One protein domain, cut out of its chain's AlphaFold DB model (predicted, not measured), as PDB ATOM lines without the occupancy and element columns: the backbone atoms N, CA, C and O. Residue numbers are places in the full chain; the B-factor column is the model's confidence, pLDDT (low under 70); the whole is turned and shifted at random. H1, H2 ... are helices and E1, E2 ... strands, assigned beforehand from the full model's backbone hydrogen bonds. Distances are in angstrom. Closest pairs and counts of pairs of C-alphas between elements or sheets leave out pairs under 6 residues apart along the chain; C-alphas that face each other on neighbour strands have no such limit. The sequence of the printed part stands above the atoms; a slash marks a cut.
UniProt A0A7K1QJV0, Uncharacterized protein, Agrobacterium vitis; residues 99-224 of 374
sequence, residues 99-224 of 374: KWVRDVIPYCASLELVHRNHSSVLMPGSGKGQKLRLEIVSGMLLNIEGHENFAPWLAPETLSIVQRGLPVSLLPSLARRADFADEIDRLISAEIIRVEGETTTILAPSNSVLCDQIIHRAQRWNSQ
ATOM      1  N   LYS A  99      78.734 106.635 123.249       78.00
ATOM      2  CA  LYS A  99      79.952 105.888 122.859       78.00
ATOM      3  C   LYS A  99      81.226 106.722 122.994       78.00
ATOM      4  O   LYS A  99      82.275 106.185 123.346       78.00
ATOM      5  N   TRP A 100      81.125 108.036 122.798       84.62
ATOM      6  CA  TRP A 100      82.245 108.958 122.977       84.62
ATOM      7  C   TRP A 100      82.776 108.971 124.420       84.62
ATOM      8  O   TRP A 100      83.973 109.151 124.612       84.62
ATOM      9  N   VAL A 101      81.942 108.712 125.438       86.19
ATOM     10  CA  VAL A 101      82.406 108.648 126.836       86.19
ATOM     11  C   VAL A 101      83.411 107.514 126.993       86.19
ATOM     12  O   VAL A 101      84.472 107.685 127.581       86.19
ATOM     13  N   ARG A 102      83.111 106.345 126.427       86.25
ATOM     14  CA  ARG A 102      84.037 105.210 126.433       86.25
ATOM     15  C   ARG A 102      85.258 105.474 125.546       86.25
ATOM     16  O   ARG A 102      86.371 105.146 125.941       86.25
ATOM     17  N   ASP A 103      85.044 106.034 124.359       88.81
ATOM     18  CA  ASP A 103      86.059 106.054 123.302       88.81
ATOM     19  C   ASP A 103      86.983 107.287 123.338       88.81
ATOM     20  O   ASP A 103      88.116 107.197 122.874       88.81
ATOM     21  N   VAL A 104      86.541 108.417 123.905       92.94
ATOM     22  CA  VAL A 104      87.253 109.713 123.887       92.94
ATOM     23  C   VAL A 104      87.724 110.158 125.275       92.94
ATOM     24  O   VAL A 104      88.858 110.620 125.389       92.94
ATOM     25  N   ILE A 105      86.939 109.978 126.349       92.38
ATOM     26  CA  ILE A 105      87.347 110.412 127.709       92.38
ATOM     27  C   ILE A 105      88.703 109.841 128.151       92.38
ATOM     28  O   ILE A 105      89.492 110.606 128.711       92.38
ATOM     29  N   PRO A 106      89.048 108.562 127.888       93.62
ATOM     30  CA  PRO A 106      90.372 108.049 128.234       93.62
ATOM     31  C   PRO A 106      91.512 108.844 127.592       93.62
ATOM     32  O   PRO A 106      92.559 109.023 128.215       93.62
ATOM     33  N   TYR A 107      91.305 109.362 126.378       96.06
ATOM     34  CA  TYR A 107      92.264 110.235 125.706       96.06
ATOM     35  C   TYR A 107      92.278 111.627 126.330       96.06
ATOM     36  O   TYR A 107      93.364 112.118 126.618       96.06
ATOM     37  N   CYS A 108      91.122 112.220 126.642       95.81
ATOM     38  CA  CYS A 108      91.062 113.510 127.339       95.81
ATOM     39  C   CYS A 108      91.806 113.481 128.684       95.81
ATOM     40  O   CYS A 108      92.644 114.337 128.953       95.81
ATOM     41  N   ALA A 109      91.551 112.462 129.509       95.25
ATOM     42  CA  ALA A 109      92.183 112.309 130.818       95.25
ATOM     43  C   ALA A 109      93.674 111.958 130.735       95.25
ATOM     44  O   ALA A 109      94.446 112.271 131.641       95.25
ATOM     45  N   SER A 110      94.098 111.282 129.668       96.12
ATOM     46  CA  SER A 110      95.517 111.006 129.434       96.12
ATOM     47  C   SER A 110      96.251 112.247 128.935       96.12
ATOM     48  O   SER A 110      97.355 112.525 129.395       96.12
ATOM     49  N   LEU A 111      95.617 113.016 128.050       96.88
ATOM     50  CA  LEU A 111      96.137 114.265 127.511       96.88
ATOM     51  C   LEU A 111      96.281 115.336 128.602       96.88
ATOM     52  O   LEU A 111      97.330 115.969 128.686       96.88
ATOM     53  N   GLU A 112      95.283 115.482 129.481       96.62
ATOM     54  CA  GLU A 112      95.332 116.406 130.625       96.62
ATOM     55  C   GLU A 112      96.536 116.107 131.520       96.62
ATOM     56  O   GLU A 112      97.340 116.997 131.803       96.62
ATOM     57  N   LEU A 113      96.711 114.833 131.882       95.25
ATOM     58  CA  LEU A 113      97.794 114.396 132.754       95.25
ATOM     59  C   LEU A 113      99.167 114.643 132.122       95.25
ATOM     60  O   LEU A 113     100.094 115.098 132.793       95.25
ATOM     61  N   VAL A 114      99.309 114.336 130.830       95.56
ATOM     62  CA  VAL A 114     100.563 114.551 130.103       95.56
ATOM     63  C   VAL A 114     100.884 116.041 130.021       95.56
ATOM     64  O   VAL A 114     102.005 116.441 130.334       95.56
ATOM     65  N   HIS A 115      99.910 116.885 129.693       95.56
ATOM     66  CA  HIS A 115     100.110 118.331 129.689       95.56
ATOM     67  C   HIS A 115     100.497 118.872 131.063       95.56
ATOM     68  O   HIS A 115     101.485 119.599 131.180       95.56
ATOM     69  N   ARG A 116      99.785 118.460 132.113       94.31
ATOM     70  CA  ARG A 116     100.058 118.852 133.499       94.31
ATOM     71  C   ARG A 116     101.484 118.522 133.949       94.31
ATOM     72  O   ARG A 116     102.065 119.289 134.714       94.31
ATOM     73  N   ASN A 117     102.042 117.404 133.485       93.62
ATOM     74  CA  ASN A 117     103.348 116.913 133.931       93.62
ATOM     75  C   ASN A 117     104.516 117.293 133.015       93.62
ATOM     76  O   ASN A 117     105.659 117.215 133.455       93.62
ATOM     77  N   HIS A 118     104.257 117.665 131.758       94.00
ATOM     78  CA  HIS A 118     105.319 117.857 130.762       94.00
ATOM     79  C   HIS A 118     105.278 119.209 130.045       94.00
ATOM     80  O   HIS A 118     106.276 119.606 129.448       94.00
ATOM     81  N   SER A 119     104.162 119.942 130.082       93.44
ATOM     82  CA  SER A 119     104.088 121.263 129.447       93.44
ATOM     83  C   SER A 119     104.608 122.336 130.393       93.44
ATOM     84  O   SER A 119     104.018 122.594 131.441       93.44
ATOM     85  N   SER A 120     105.694 123.003 130.005       92.94
ATOM     86  CA  SER A 120     106.402 123.981 130.843       92.94
ATOM     87  C   SER A 120     105.530 125.122 131.357       92.94
ATOM     88  O   SER A 120     105.818 125.655 132.421       92.94
ATOM     89  N   VAL A 121     104.449 125.482 130.662       94.38
ATOM     90  CA  VAL A 121     103.510 126.527 131.101       94.38
ATOM     91  C   VAL A 121     102.448 126.030 132.092       94.38
ATOM     92  O   VAL A 121     101.807 126.860 132.743       94.38
ATOM     93  N   LEU A 122     102.275 124.710 132.231       94.06
ATOM     94  CA  LEU A 122     101.265 124.057 133.077       94.06
ATOM     95  C   LEU A 122     101.839 123.345 134.305       94.06
ATOM     96  O   LEU A 122     101.084 123.093 135.243       94.06
ATOM     97  N   MET A 123     103.132 123.020 134.328       92.81
ATOM     98  CA  MET A 123     103.747 122.328 135.465       92.81
ATOM     99  C   MET A 123     103.676 123.151 136.767       92.81
ATOM    100  O   MET A 123     103.662 124.383 136.741       92.81
ATOM    101  N   PRO A 124     103.657 122.508 137.948       88.62
ATOM    102  CA  PRO A 124     103.810 123.226 139.209       88.62
ATOM    103  C   PRO A 124     105.094 124.070 139.212       88.62
ATOM    104  O   PRO A 124     106.169 123.574 138.892       88.62
ATOM    105  N   GLY A 125     104.980 125.349 139.581       86.62
ATOM    106  CA  GLY A 125     106.114 126.281 139.599       86.62
ATOM    107  C   GLY A 125     106.269 127.161 138.352       86.62
ATOM    108  O   GLY A 125     107.122 128.043 138.360       86.62
ATOM    109  N   SER A 126     105.415 127.032 137.329       87.31
ATOM    110  CA  SER A 126     105.447 127.852 136.094       87.31
ATOM    111  C   SER A 126     104.995 129.316 136.253       87.31
ATOM    112  O   SER A 126     104.498 129.939 135.312       87.31
ATOM    113  N   GLY A 127     105.140 129.878 137.452       90.38
ATOM    114  CA  GLY A 127     104.864 131.280 137.749       90.38
ATOM    115  C   GLY A 127     103.383 131.640 137.903       90.38
ATOM    116  O   GLY A 127     102.494 130.793 138.026       90.38
ATOM    117  N   LYS A 128     103.121 132.952 137.936       90.81
ATOM    118  CA  LYS A 128     101.776 133.518 138.111       90.81
ATOM    119  C   LYS A 128     100.837 133.037 136.991       90.81
ATOM    120  O   LYS A 128     101.246 132.889 135.840       90.81
ATOM    121  N   GLY A 129      99.584 132.752 137.344       91.75
ATOM    122  CA  GLY A 129      98.566 132.283 136.397       91.75
ATOM    123  C   GLY A 129      98.641 130.794 136.038       91.75
ATOM    124  O   GLY A 129      97.727 130.287 135.399       91.75
ATOM    125  N   GLN A 130      99.660 130.053 136.500       95.31
ATOM    126  CA  GLN A 130      99.805 128.614 136.224       95.31
ATOM    127  C   GLN A 130      98.566 127.807 136.621       95.31
ATOM    128  O   GLN A 130      98.082 127.001 135.830       95.31
ATOM    129  N   LYS A 131      98.019 128.060 137.816       94.75
ATOM    130  CA  LYS A 131      96.815 127.373 138.291       94.75
ATOM    131  C   LYS A 131      95.616 127.620 137.372       94.75
ATOM    132  O   LYS A 131      94.897 126.676 137.077       94.75
ATOM    133  N   LEU A 132      95.439 128.853 136.885       95.88
ATOM    134  CA  LEU A 132      94.350 129.180 135.963       95.88
ATOM    135  C   LEU A 132      94.546 128.496 134.607       95.88
ATOM    136  O   LEU A 132      93.605 127.915 134.084       95.88
ATOM    137  N   ARG A 133      95.767 128.496 134.061       97.19
ATOM    138  CA  ARG A 133      96.071 127.781 132.811       97.19
ATOM    139  C   ARG A 133      95.754 126.290 132.913       97.19
ATOM    140  O   ARG A 133      95.175 125.728 131.986       97.19
ATOM    141  N   LEU A 134      96.094 125.667 134.043       95.62
ATOM    142  CA  LEU A 134      95.739 124.274 134.303       95.62
ATOM    143  C   LEU A 134      94.219 124.096 134.401       95.62
ATOM    144  O   LEU A 134      93.683 123.238 133.716       95.62
ATOM    145  N   GLU A 135      93.516 124.931 135.172       95.81
ATOM    146  CA  GLU A 135      92.048 124.887 135.279       95.81
ATOM    147  C   GLU A 135      91.354 125.046 133.916       95.81
ATOM    148  O   GLU A 135      90.387 124.341 133.647       95.81
ATOM    149  N   ILE A 136      91.874 125.901 133.032       97.00
ATOM    150  CA  ILE A 136      91.362 126.076 131.667       97.00
ATOM    151  C   ILE A 136      91.512 124.780 130.860       97.00
ATOM    152  O   ILE A 136      90.536 124.276 130.304       97.00
ATOM    153  N   VAL A 137      92.723 124.218 130.805       96.94
ATOM    154  CA  VAL A 137      92.998 123.007 130.013       96.94
ATOM    155  C   VAL A 137      92.238 121.803 130.572       96.94
ATOM    156  O   VAL A 137      91.563 121.099 129.819       96.94
ATOM    157  N   SER A 138      92.284 121.583 131.888       95.31
ATOM    158  CA  SER A 138      91.537 120.505 132.544       95.31
ATOM    159  C   SER A 138      90.028 120.713 132.397       95.31
ATOM    160  O   SER A 138      89.299 119.744 132.206       95.31
ATOM    161  N   GLY A 139      89.547 121.958 132.425       93.69
ATOM    162  CA  GLY A 139      88.138 122.283 132.241       93.69
ATOM    163  C   GLY A 139      87.615 121.915 130.864       93.69
ATOM    164  O   GLY A 139      86.583 121.253 130.761       93.69
ATOM    165  N   MET A 140      88.373 122.249 129.821       94.88
ATOM    166  CA  MET A 140      88.048 121.844 128.457       94.88
ATOM    167  C   MET A 140      88.173 120.329 128.265       94.88
ATOM    168  O   MET A 140      87.350 119.735 127.583       94.88
ATOM    169  N   LEU A 141      89.149 119.649 128.869       95.94
ATOM    170  CA  LEU A 141      89.312 118.202 128.667       95.94
ATOM    171  C   LEU A 141      88.330 117.346 129.479       95.94
ATOM    172  O   LEU A 141      87.941 116.274 129.016       95.94
ATOM    173  N   LEU A 142      87.941 117.789 130.677       93.44
ATOM    174  CA  LEU A 142      87.255 116.959 131.676       93.44
ATOM    175  C   LEU A 142      85.897 117.506 132.129       93.44
ATOM    176  O   LEU A 142      85.295 116.932 133.032       93.44
ATOM    177  N   ASN A 143      85.404 118.580 131.508       90.62
ATOM    178  CA  ASN A 143      84.106 119.185 131.813       90.62
ATOM    179  C   ASN A 143      83.947 119.598 133.288       90.62
ATOM    180  O   ASN A 143      82.929 119.308 133.914       90.62
ATOM    181  N   ILE A 144      84.955 120.264 133.866       86.81
ATOM    182  CA  ILE A 144      84.944 120.617 135.301       86.81
ATOM    183  C   ILE A 144      83.779 121.542 135.691       86.81
ATOM    184  O   ILE A 144      83.366 121.540 136.846       86.81
ATOM    185  N   GLU A 145      83.254 122.324 134.741       88.19
ATOM    186  CA  GLU A 145      82.097 123.209 134.943       88.19
ATOM    187  C   GLU A 145      80.744 122.495 134.736       88.19
ATOM    188  O   GLU A 145      79.695 123.092 134.960       88.19
ATOM    189  N   GLY A 146      80.747 121.208 134.358       82.56
ATOM    190  CA  GLY A 146      79.550 120.363 134.346       82.56
ATOM    191  C   GLY A 146      78.548 120.673 133.229       82.56
ATOM    192  O   GLY A 146      77.343 120.566 133.441       82.56
ATOM    193  N   HIS A 147      79.011 121.051 132.036       84.31
ATOM    194  CA  HIS A 147      78.125 121.320 130.903       84.31
ATOM    195  C   HIS A 147      77.422 120.047 130.415       84.31
ATOM    196  O   HIS A 147      78.076 119.048 130.116       84.31
ATOM    197  N   GLU A 148      76.099 120.104 130.252       78.88
ATOM    198  CA  GLU A 148      75.296 118.977 129.748       78.88
ATOM    199  C   GLU A 148      75.628 118.618 128.290       78.88
ATOM    200  O   GLU A 148      75.600 117.453 127.904       78.88
ATOM    201  N   ASN A 149      76.020 119.610 127.483       79.19
ATOM    202  CA  ASN A 149      76.332 119.442 126.057       79.19
ATOM    203  C   ASN A 149      77.809 119.109 125.788       79.19
ATOM    204  O   ASN A 149      78.310 119.324 124.682       79.19
ATOM    205  N   PHE A 150      78.535 118.624 126.794       84.25
ATOM    206  CA  PHE A 150      79.944 118.291 126.651       84.25
ATOM    207  C   PHE A 150      80.132 117.044 125.778       84.25
ATOM    208  O   PHE A 150      79.848 115.925 126.198       84.25
ATOM    209  N   ALA A 151      80.628 117.244 124.557       86.50
ATOM    210  CA  ALA A 151      80.889 116.176 123.594       86.50
ATOM    211  C   ALA A 151      82.178 116.471 122.799       86.50
ATOM    212  O   ALA A 151      82.108 116.948 121.662       86.50
ATOM    213  N   PRO A 152      83.368 116.235 123.385       92.94
ATOM    214  CA  PRO A 152      84.638 116.421 122.695       92.94
ATOM    215  C   PRO A 152      84.783 115.457 121.515       92.94
ATOM    216  O   PRO A 152      84.393 114.287 121.590       92.94
ATOM    217  N   TRP A 153      85.412 115.936 120.445       95.56
ATOM    218  CA  TRP A 153      85.811 115.123 119.305       95.56
ATOM    219  C   TRP A 153      87.310 114.849 119.323       95.56
ATOM    220  O   TRP A 153      88.107 115.745 119.576       95.56
ATOM    221  N   LEU A 154      87.711 113.624 119.004       97.19
ATOM    222  CA  LEU A 154      89.119 113.233 118.945       97.19
ATOM    223  C   LEU A 154      89.588 113.135 117.492       97.19
ATOM    224  O   LEU A 154      89.003 112.409 116.685       97.19
ATOM    225  N   ALA A 155      90.674 113.833 117.164       96.94
ATOM    226  CA  ALA A 155      91.430 113.631 115.935       96.94
ATOM    227  C   ALA A 155      92.425 112.471 116.146       96.94
ATOM    228  O   ALA A 155      93.432 112.642 116.830       96.94
ATOM    229  N   PRO A 156      92.179 111.273 115.587       95.75
ATOM    230  CA  PRO A 156      92.884 110.057 115.998       95.75
ATOM    231  C   PRO A 156      94.349 109.986 115.543       95.75
ATOM    232  O   PRO A 156      95.105 109.175 116.064       95.75
ATOM    233  N   GLU A 157      94.749 110.800 114.565       94.00
ATOM    234  CA  GLU A 157      96.125 110.835 114.051       94.00
ATOM    235  C   GLU A 157      97.022 111.787 114.843       94.00
ATOM    236  O   GLU A 157      98.197 111.504 115.030       94.00
ATOM    237  N   THR A 158      96.469 112.908 115.307       95.19
ATOM    238  CA  THR A 158      97.209 113.939 116.048       95.19
ATOM    239  C   THR A 158      96.952 113.879 117.548       95.19
ATOM    240  O   THR A 158      97.537 114.652 118.296       95.19
ATOM    241  N   LEU A 159      96.033 113.012 117.987       96.94
ATOM    242  CA  LEU A 159      95.528 112.914 119.359       96.94
ATOM    243  C   LEU A 159      94.945 114.229 119.911       96.94
ATOM    244  O   LEU A 159      94.795 114.383 121.121       96.94
ATOM    245  N   SER A 160      94.606 115.176 119.034       97.19
ATOM    246  CA  SER A 160      94.047 116.469 119.429       97.19
ATOM    247  C   SER A 160      92.571 116.338 119.788       97.19
ATOM    248  O   SER A 160      91.828 115.603 119.129       97.19
ATOM    249  N   ILE A 161      92.139 117.089 120.798       97.94
ATOM    250  CA  ILE A 161      90.745 117.141 121.235       97.94
ATOM    251  C   ILE A 161      90.115 118.431 120.725       97.94
ATOM    252  O   ILE A 161      90.555 119.519 121.075       97.94
ATOM    253  N   VAL A 162      89.087 118.309 119.894       96.81
ATOM    254  CA  VAL A 162      88.356 119.419 119.284       96.81
ATOM    255  C   VAL A 162      87.027 119.600 120.002       96.81
ATOM    256  O   VAL A 162      86.285 118.641 120.221       96.81
ATOM    257  N   GLN A 163      86.703 120.844 120.323       94.12
ATOM    258  CA  GLN A 163      85.439 121.245 120.923       94.12
ATOM    259  C   GLN A 163      84.784 122.339 120.100       94.12
ATOM    260  O   GLN A 163      85.452 123.214 119.542       94.12
ATOM    261  N   ARG A 164      83.454 122.295 120.039       92.44
ATOM    262  CA  ARG A 164      82.661 123.360 119.439       92.44
ATOM    263  C   ARG A 164      82.401 124.440 120.483       92.44
ATOM    264  O   ARG A 164      81.773 124.168 121.499       92.44
ATOM    265  N   GLY A 165      82.857 125.649 120.203       92.38
ATOM    266  CA  GLY A 165      82.773 126.808 121.078       92.38
ATOM    267  C   GLY A 165      84.119 127.511 121.217       92.38
ATOM    268  O   GLY A 165      85.185 126.914 121.053       92.38
ATOM    269  N   LEU A 166      84.051 128.799 121.540       94.88
ATOM    270  CA  LEU A 166      85.200 129.593 121.966       94.88
ATOM    271  C   LEU A 166      85.506 129.320 123.448       94.88
ATOM    272  O   LEU A 166      84.580 128.979 124.193       94.88
ATOM    273  N   PRO A 167      86.739 129.563 123.929       94.75
ATOM    274  CA  PRO A 167      87.102 129.329 125.328       94.75
ATOM    275  C   PRO A 167      86.145 129.957 126.348       94.75
ATOM    276  O   PRO A 167      85.786 129.321 127.331       94.75
ATOM    277  N   VAL A 168      85.661 131.172 126.073       94.38
ATOM    278  CA  VAL A 168      84.708 131.894 126.935       94.38
ATOM    279  C   VAL A 168      83.364 131.167 127.053       94.38
ATOM    280  O   VAL A 168      82.755 131.166 128.117       94.38
ATOM    281  N   SER A 169      82.899 130.538 125.971       92.06
ATOM    282  CA  SER A 169      81.651 129.761 125.974       92.06
ATOM    283  C   SER A 169      81.811 128.374 126.594       92.06
ATOM    284  O   SER A 169      80.850 127.839 127.135       92.06
ATOM    285  N   LEU A 170      83.019 127.808 126.514       92.12
ATOM    286  CA  LEU A 170      83.348 126.487 127.048       92.12
ATOM    287  C   LEU A 170      83.632 126.511 128.554       92.12
ATOM    288  O   LEU A 170      83.541 125.470 129.189       92.12
ATOM    289  N   LEU A 171      84.024 127.669 129.098       94.81
ATOM    290  CA  LEU A 171      84.395 127.858 130.504       94.81
ATOM    291  C   LEU A 171      83.834 129.186 131.051       94.81
ATOM    292  O   LEU A 171      84.598 130.095 131.399       94.81
ATOM    293  N   PRO A 172      82.502 129.364 131.080       94.38
ATOM    294  CA  PRO A 172      81.877 130.636 131.433       94.38
ATOM    295  C   PRO A 172      82.178 131.093 132.865       94.38
ATOM    296  O   PRO A 172      82.136 132.295 133.140       94.38
ATOM    297  N   SER A 173      82.470 130.176 133.789       94.44
ATOM    298  CA  SER A 173      82.812 130.521 135.170       94.44
ATOM    299  C   SER A 173      84.244 131.039 135.259       94.44
ATOM    300  O   SER A 173      84.473 132.101 135.845       94.44
ATOM    301  N   LEU A 174      85.201 130.347 134.630       94.06
ATOM    302  CA  LEU A 174      86.595 130.800 134.571       94.06
ATOM    303  C   LEU A 174      86.760 132.084 133.752       94.06
ATOM    304  O   LEU A 174      87.579 132.928 134.114       94.06
ATOM    305  N   ALA A 175      85.941 132.281 132.716       94.81
ATOM    306  CA  ALA A 175      85.966 133.474 131.872       94.81
ATOM    307  C   ALA A 175      85.645 134.781 132.618       94.81
ATOM    308  O   ALA A 175      85.964 135.861 132.127       94.81
ATOM    309  N   ARG A 176      85.049 134.712 133.818       95.19
ATOM    310  CA  ARG A 176      84.807 135.891 134.673       95.19
ATOM    311  C   ARG A 176      86.077 136.436 135.316       95.19
ATOM    312  O   ARG A 176      86.057 137.533 135.873       95.19
ATOM    313  N   ARG A 177      87.162 135.664 135.313       95.12
ATOM    314  CA  ARG A 177      88.425 136.091 135.904       95.12
ATOM    315  C   ARG A 177      89.110 137.115 135.004       95.12
ATOM    316  O   ARG A 177      89.201 136.922 133.797       95.12
ATOM    317  N   ALA A 178      89.634 138.179 135.610       93.81
ATOM    318  CA  ALA A 178      90.276 139.272 134.879       93.81
ATOM    319  C   ALA A 178      91.505 138.821 134.067       93.81
ATOM    320  O   ALA A 178      91.803 139.415 133.040       93.81
ATOM    321  N   ASP A 179      92.191 137.764 134.512       95.06
ATOM    322  CA  ASP A 179      93.378 137.190 133.876       95.06
ATOM    323  C   ASP A 179      93.062 136.125 132.804       95.06
ATOM    324  O   ASP A 179      93.980 135.597 132.187       95.06
ATOM    325  N   PHE A 180      91.789 135.799 132.541       96.62
ATOM    326  CA  PHE A 180      91.422 134.680 131.659       96.62
ATOM    327  C   PHE A 180      91.935 134.830 130.220       96.62
ATOM    328  O   PHE A 180      92.523 133.891 129.686       96.62
ATOM    329  N   ALA A 181      91.729 135.994 129.597       96.56
ATOM    330  CA  ALA A 181      92.135 136.227 128.209       96.56
ATOM    331  C   ALA A 181      93.662 136.132 128.042       96.56
ATOM    332  O   ALA A 181      94.139 135.397 127.179       96.56
ATOM    333  N   ASP A 182      94.418 136.769 128.941       96.88
ATOM    334  CA  ASP A 182      95.885 136.731 128.939       96.88
ATOM    335  C   ASP A 182      96.424 135.299 129.089       96.88
ATOM    336  O   ASP A 182      97.421 134.917 128.468       96.88
ATOM    337  N   GLU A 183      95.782 134.477 129.928       97.44
ATOM    338  CA  GLU A 183      96.186 133.084 130.111       97.44
ATOM    339  C   GLU A 183      95.797 132.189 128.920       97.44
ATOM    340  O   GLU A 183      96.542 131.254 128.612       97.44
ATOM    341  N   ILE A 184      94.708 132.486 128.199       97.62
ATOM    342  CA  ILE A 184      94.389 131.840 126.913       97.62
ATOM    343  C   ILE A 184      95.458 132.161 125.866       97.62
ATOM    344  O   ILE A 184      95.969 131.240 125.229       97.62
ATOM    345  N   ASP A 185      95.864 133.423 125.731       97.25
ATOM    346  CA  ASP A 185      96.889 133.827 124.760       97.25
ATOM    347  C   ASP A 185      98.238 133.150 125.033       97.25
ATOM    348  O   ASP A 185      98.950 132.748 124.107       97.25
ATOM    349  N   ARG A 186      98.575 132.934 126.309       96.81
ATOM    350  CA  ARG A 186      99.757 132.151 126.700       96.81
ATOM    351  C   ARG A 186      99.641 130.680 126.325       96.81
ATOM    352  O   ARG A 186     100.636 130.091 125.911       96.81
ATOM    353  N   LEU A 187      98.459 130.079 126.464       97.62
ATOM    354  CA  LEU A 187      98.216 128.692 126.056       97.62
ATOM    355  C   LEU A 187      98.262 128.522 124.532       97.62
ATOM    356  O   LEU A 187      98.760 127.501 124.058       97.62
ATOM    357  N   ILE A 188      97.801 129.526 123.780       97.50
ATOM    358  CA  ILE A 188      97.928 129.580 122.317       97.50
ATOM    359  C   ILE A 188      99.397 129.726 121.915       97.50
ATOM    360  O   ILE A 188      99.890 128.961 121.090       97.50
ATOM    361  N   SER A 189     100.123 130.652 122.548       96.62
ATOM    362  CA  SER A 189     101.551 130.883 122.288       96.62
ATOM    363  C   SER A 189     102.419 129.664 122.613       96.62
ATOM    364  O   SER A 189     103.463 129.466 122.000       96.62
ATOM    365  N   ALA A 190     101.993 128.847 123.578       95.56
ATOM    366  CA  ALA A 190     102.645 127.594 123.947       95.56
ATOM    367  C   ALA A 190     102.201 126.391 123.093       95.56
ATOM    368  O   ALA A 190     102.586 125.267 123.406       95.56
ATOM    369  N   GLU A 191     101.370 126.610 122.069       96.44
ATOM    370  CA  GLU A 191     100.818 125.576 121.186       96.44
ATOM    371  C   GLU A 191     100.064 124.456 121.927       96.44
ATOM    372  O   GLU A 191     100.007 123.316 121.470       96.44
ATOM    373  N   ILE A 192      99.453 124.769 123.075       97.19
ATOM    374  CA  ILE A 192      98.596 123.828 123.818       97.19
ATOM    375  C   ILE A 192      97.155 123.930 123.329       97.19
ATOM    376  O   ILE A 192      96.460 122.922 123.207       97.19
ATOM    377  N   ILE A 193      96.704 125.151 123.042       97.38
ATOM    378  CA  ILE A 193      95.364 125.425 122.529       97.38
ATOM    379  C   ILE A 193      95.483 126.093 121.165       97.38
ATOM    380  O   ILE A 193      96.352 126.925 120.930       97.38
ATOM    381  N   ARG A 194      94.560 125.763 120.270       97.88
ATOM    382  CA  ARG A 194      94.332 126.478 119.022       97.88
ATOM    383  C   ARG A 194      92.864 126.862 118.915       97.88
ATOM    384  O   ARG A 194      91.998 126.020 119.135       97.88
ATOM    385  N   VAL A 195      92.588 128.110 118.554       96.62
ATOM    386  CA  VAL A 195      91.225 128.606 118.341       96.62
ATOM    387  C   VAL A 195      91.071 128.972 116.870       96.62
ATOM    388  O   VAL A 195      91.791 129.828 116.363       96.62
ATOM    389  N   GLU A 196      90.148 128.308 116.179       94.56
ATOM    390  CA  GLU A 196      89.849 128.528 114.762       94.56
ATOM    391  C   GLU A 196      88.329 128.635 114.582       94.56
ATOM    392  O   GLU A 196      87.588 127.678 114.827       94.56
ATOM    393  N   GLY A 197      87.840 129.808 114.163       92.12
ATOM    394  CA  GLY A 197      86.402 130.061 114.015       92.12
ATOM    395  C   GLY A 197      85.637 129.815 115.322       92.12
ATOM    396  O   GLY A 197      85.993 130.354 116.362       92.12
ATOM    397  N   GLU A 198      84.599 128.978 115.275       92.38
ATOM    398  CA  GLU A 198      83.828 128.550 116.457       92.38
ATOM    399  C   GLU A 198      84.362 127.252 117.089       92.38
ATOM    400  O   GLU A 198      83.602 126.496 117.696       92.38
ATOM    401  N   THR A 199      85.642 126.927 116.911       95.19
ATOM    402  CA  THR A 199      86.222 125.695 117.457       95.19
ATOM    403  C   THR A 199      87.469 125.968 118.277       95.19
ATOM    404  O   THR A 199      88.319 126.778 117.907       95.19
ATOM    405  N   THR A 200      87.575 125.251 119.390       96.94
ATOM    406  CA  THR A 200      88.757 125.239 120.249       96.94
ATOM    407  C   THR A 200      89.348 123.838 120.218       96.94
ATOM    408  O   THR A 200      88.646 122.856 120.453       96.94
ATOM    409  N   THR A 201      90.632 123.734 119.902       98.06
ATOM    410  CA  THR A 201      91.363 122.470 119.821       98.06
ATOM    411  C   THR A 201      92.470 122.452 120.858       98.06
ATOM    412  O   THR A 201      93.292 123.361 120.895       98.06
ATOM    413  N   ILE A 202      92.525 121.401 121.666       98.06
ATOM    414  CA  ILE A 202      93.644 121.115 122.561       98.06
ATOM    415  C   ILE A 202      94.586 120.178 121.811       98.06
ATOM    416  O   ILE A 202      94.194 119.087 121.381       98.06
ATOM    417  N   LEU A 203      95.810 120.641 121.590       97.88
ATOM    418  CA  LEU A 203      96.813 119.959 120.784       97.88
ATOM    419  C   LEU A 203      97.597 118.985 121.654       97.88
ATOM    420  O   LEU A 203      98.082 119.360 122.714       97.88
ATOM    421  N   ALA A 204      97.764 117.745 121.193       95.56
ATOM    422  CA  ALA A 204      98.684 116.832 121.851       95.56
ATOM    423  C   ALA A 204     100.134 117.315 121.689       95.56
ATOM    424  O   ALA A 204     100.449 117.976 120.693       95.56
ATOM    425  N   PRO A 205     101.034 116.966 122.625       93.62
ATOM    426  CA  PRO A 205     102.451 117.258 122.472       93.62
ATOM    427  C   PRO A 205     102.991 116.690 121.156       93.62
ATOM    428  O   PRO A 205     102.650 115.576 120.773       93.62
ATOM    429  N   SER A 206     103.899 117.411 120.505       89.38
ATOM    430  CA  SER A 206     104.570 116.964 119.274       89.38
ATOM    431  C   SER A 206     105.603 115.846 119.498       89.38
ATOM    432  O   SER A 206     106.131 115.281 118.542       89.38
ATOM    433  N   ASN A 207     105.897 115.509 120.757       91.31
ATOM    434  CA  ASN A 207     106.822 114.445 121.133       91.31
ATOM    435  C   ASN A 207     106.153 113.064 121.024       91.31
ATOM    436  O   ASN A 207     105.221 112.767 121.774       91.31
ATOM    437  N   SER A 208     106.693 112.193 120.165       91.25
ATOM    438  CA  SER A 208     106.166 110.843 119.930       91.25
ATOM    439  C   SER A 208     106.098 109.979 121.193       91.25
ATOM    440  O   SER A 208     105.124 109.258 121.373       91.25
ATOM    441  N   VAL A 209     107.062 110.101 122.112       94.38
ATOM    442  CA  VAL A 209     107.070 109.351 123.383       94.38
ATOM    443  C   VAL A 209     105.874 109.742 124.254       94.38
ATOM    444  O   VAL A 209     105.243 108.890 124.877       94.38
ATOM    445  N   LEU A 210     105.529 111.033 124.277       94.69
ATOM    446  CA  LEU A 210     104.359 111.518 125.010       94.69
ATOM    447  C   LEU A 210     103.055 111.104 124.313       94.69
ATOM    448  O   LEU A 210     102.094 110.751 124.995       94.69
ATOM    449  N   CYS A 211     103.015 111.080 122.977       94.31
ATOM    450  CA  CYS A 211     101.876 110.533 122.232       94.31
ATOM    451  C   CYS A 211     101.643 109.050 122.556       94.31
ATOM    452  O   CYS A 211     100.512 108.656 122.851       94.31
ATOM    453  N   ASP A 212     102.703 108.241 122.567       93.31
ATOM    454  CA  ASP A 212     102.627 106.818 122.907       93.31
ATOM    455  C   ASP A 212     102.155 106.618 124.352       93.31
ATOM    456  O   ASP A 212     101.319 105.752 124.625       93.31
ATOM    457  N   GLN A 213     102.602 107.470 125.280       95.06
ATOM    458  CA  GLN A 213     102.126 107.470 126.662       95.06
ATOM    459  C   GLN A 213     100.618 107.758 126.757       95.06
ATOM    460  O   GLN A 213      99.919 107.084 127.522       95.06
ATOM    461  N   ILE A 214     100.102 108.722 125.980       95.62
ATOM    462  CA  ILE A 214      98.662 109.023 125.913       95.62
ATOM    463  C   ILE A 214      97.898 107.790 125.419       95.62
ATOM    464  O   ILE A 214      96.930 107.375 126.060       95.62
ATOM    465  N   ILE A 215      98.344 107.187 124.312       93.62
ATOM    466  CA  ILE A 215      97.703 106.007 123.713       93.62
ATOM    467  C   ILE A 215      97.687 104.845 124.706       93.62
ATOM    468  O   ILE A 215      96.626 104.278 124.977       93.62
ATOM    469  N   HIS A 216      98.837 104.516 125.293       91.44
ATOM    470  CA  HIS A 216      98.968 103.397 126.221       91.44
ATOM    471  C   HIS A 216      98.072 103.576 127.455       91.44
ATOM    472  O   HIS A 216      97.378 102.649 127.882       91.44
ATOM    473  N   ARG A 217      98.030 104.786 128.024       92.31
ATOM    474  CA  ARG A 217      97.169 105.081 129.177       92.31
ATOM    475  C   ARG A 217      95.684 104.986 128.814       92.31
ATOM    476  O   ARG A 217      94.925 104.373 129.568       92.31
ATOM    477  N   ALA A 218      95.279 105.518 127.663       91.38
ATOM    478  CA  ALA A 218      93.901 105.431 127.185       91.38
ATOM    479  C   ALA A 218      93.464 103.974 126.923       91.38
ATOM    480  O   ALA A 218      92.337 103.589 127.241       91.38
ATOM    481  N   GLN A 219      94.357 103.134 126.397       86.44
ATOM    482  CA  GLN A 219      94.105 101.703 126.195       86.44
ATOM    483  C   GLN A 219      93.963 100.948 127.524       86.44
ATOM    484  O   GLN A 219      93.034 100.152 127.692       86.44
ATOM    485  N   ARG A 220      94.829 101.241 128.503       84.69
ATOM    486  CA  ARG A 220      94.770 100.619 129.832       84.69
ATOM    487  C   ARG A 220      93.475 100.955 130.569       84.69
ATOM    488  O   ARG A 220      92.903 100.071 131.195       84.69
ATOM    489  N   TRP A 221      92.976 102.186 130.439       82.00
ATOM    490  CA  TRP A 221      91.686 102.590 131.014       82.00
ATOM    491  C   TRP A 221      90.551 101.667 130.562       82.00
ATOM    492  O   TRP A 221      89.716 101.245 131.357       82.00
ATOM    493  N   ASN A 222      90.530 101.322 129.276       68.00
ATOM    494  CA  ASN A 222      89.502 100.452 128.716       68.00
ATOM    495  C   ASN A 222      89.683  98.978 129.103       68.00
ATOM    496  O   ASN A 222      88.699  98.248 129.155       68.00
ATOM    497  N   SER A 223      90.912  98.568 129.425       60.84
ATOM    498  CA  SER A 223      91.231  97.216 129.908       60.84
ATOM    499  C   SER A 223      90.828  97.018 131.379       60.84
ATOM    500  O   SER A 223      90.478  95.921 131.786       60.84
ATOM    501  N   GLN A 224      90.805  98.093 132.178       50.50
ATOM    502  CA  GLN A 224      90.439  98.079 133.606       50.50
ATOM    503  C   GLN A 224      88.930  97.946 133.890       50.50
ATOM    504  O   GLN A 224      88.512  98.080 135.036       50.50
TER     505      GLN A 224
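What this domain is: This is residues 99 to 224 of the 374 residues of an uncharacterized protein of Agrobacterium vitis (UniProt A0A7K1QJV0). A helical hairpin, H2 and H3, lies in the middle; H6 packs on the side of H2 away from H3, H5 crosses H3 near its beginning, and a small sheet of four strands packs beside the hairpin. Short H1 sits at the beginning of H2, and short H4, off to one side, is near both H3 and H5 and only grazes the sheet. The 126 printed residues hold six named helices and four strands in the order H1 H2 H3 E1 E2 H4 H5 E3 E4 H6, a mixed class; the antiparallel sheet has the order E1, E2, E4, E3. The whole is compact, with a radius of gyration of the C-alphas of 13.8 A, and spans 42 by 32 by 25 A.

Where its parts are: H1, residues 99 to 103, begins at C-alpha 99 (79.952, 105.888, 122.859). H2 is residues 105 to 118, 19.7 A long, and H3 residues 130 to 142, 17.7 A. E1 is residues 153 to 155 and E2 160 to 164, 13.3 A. H4, residues 167 to 170, precedes H5, residues 180 to 189, 14.3 A. E3 is residues 193 to 196 and E4 199 to 202. H6, residues 208 to 223, 22.5 A, ends at C-alpha 223 (91.231, 97.216, 129.908).

How they stand to each other: H1 and H6 are close but not clearly touching, C-alphas 102 and 222 being closest at 7.6 A. H2 and H3 form a helical hairpin and touch at a shallow tilt of 17 degrees, opposite ways; their closest C-alphas, 108 and 141, are 5.2 A apart. H2 touches H6 at a steep tilt of 40 degrees, opposite ways, closest at C-alphas 106 and 218, 4.5 A. H3 touches H5 with residues 132 to 133 alone, about perpendicular at 80 degrees, closest at C-alphas 133 and 183, 6.0 A. H2, H3, H4 and H5 are on the sheet, but each only grazes it; H6 is not on it. E1 and E2 are a hairpin, with N 153 and O 162 at 2.9 A; N 163 and O 200 of E2 and E4 are 2.8 A apart; E3 and E4 are a hairpin, with N 194 and O 201 at 2.8 A. E2, H4, H5 and E3 make a split strand-helix-strand unit, two strands running the same way with E4 between them, and its crossover is right-handed. Every O i to N i+4 pair is within hydrogen-bond range in H1, H2, H3 and H5, and 11 of 12 in H6; H4 is too short for one.

The domain as a whole: The two C-alphas farthest apart, those of Ala 178 and Ser 223, are 42.4 A apart. The printed part has no cut, and the link from H2 to H3, 11 residues, is long. The mean pLDDT of the printed part is 92.5; residues 222 to 224 are under 70.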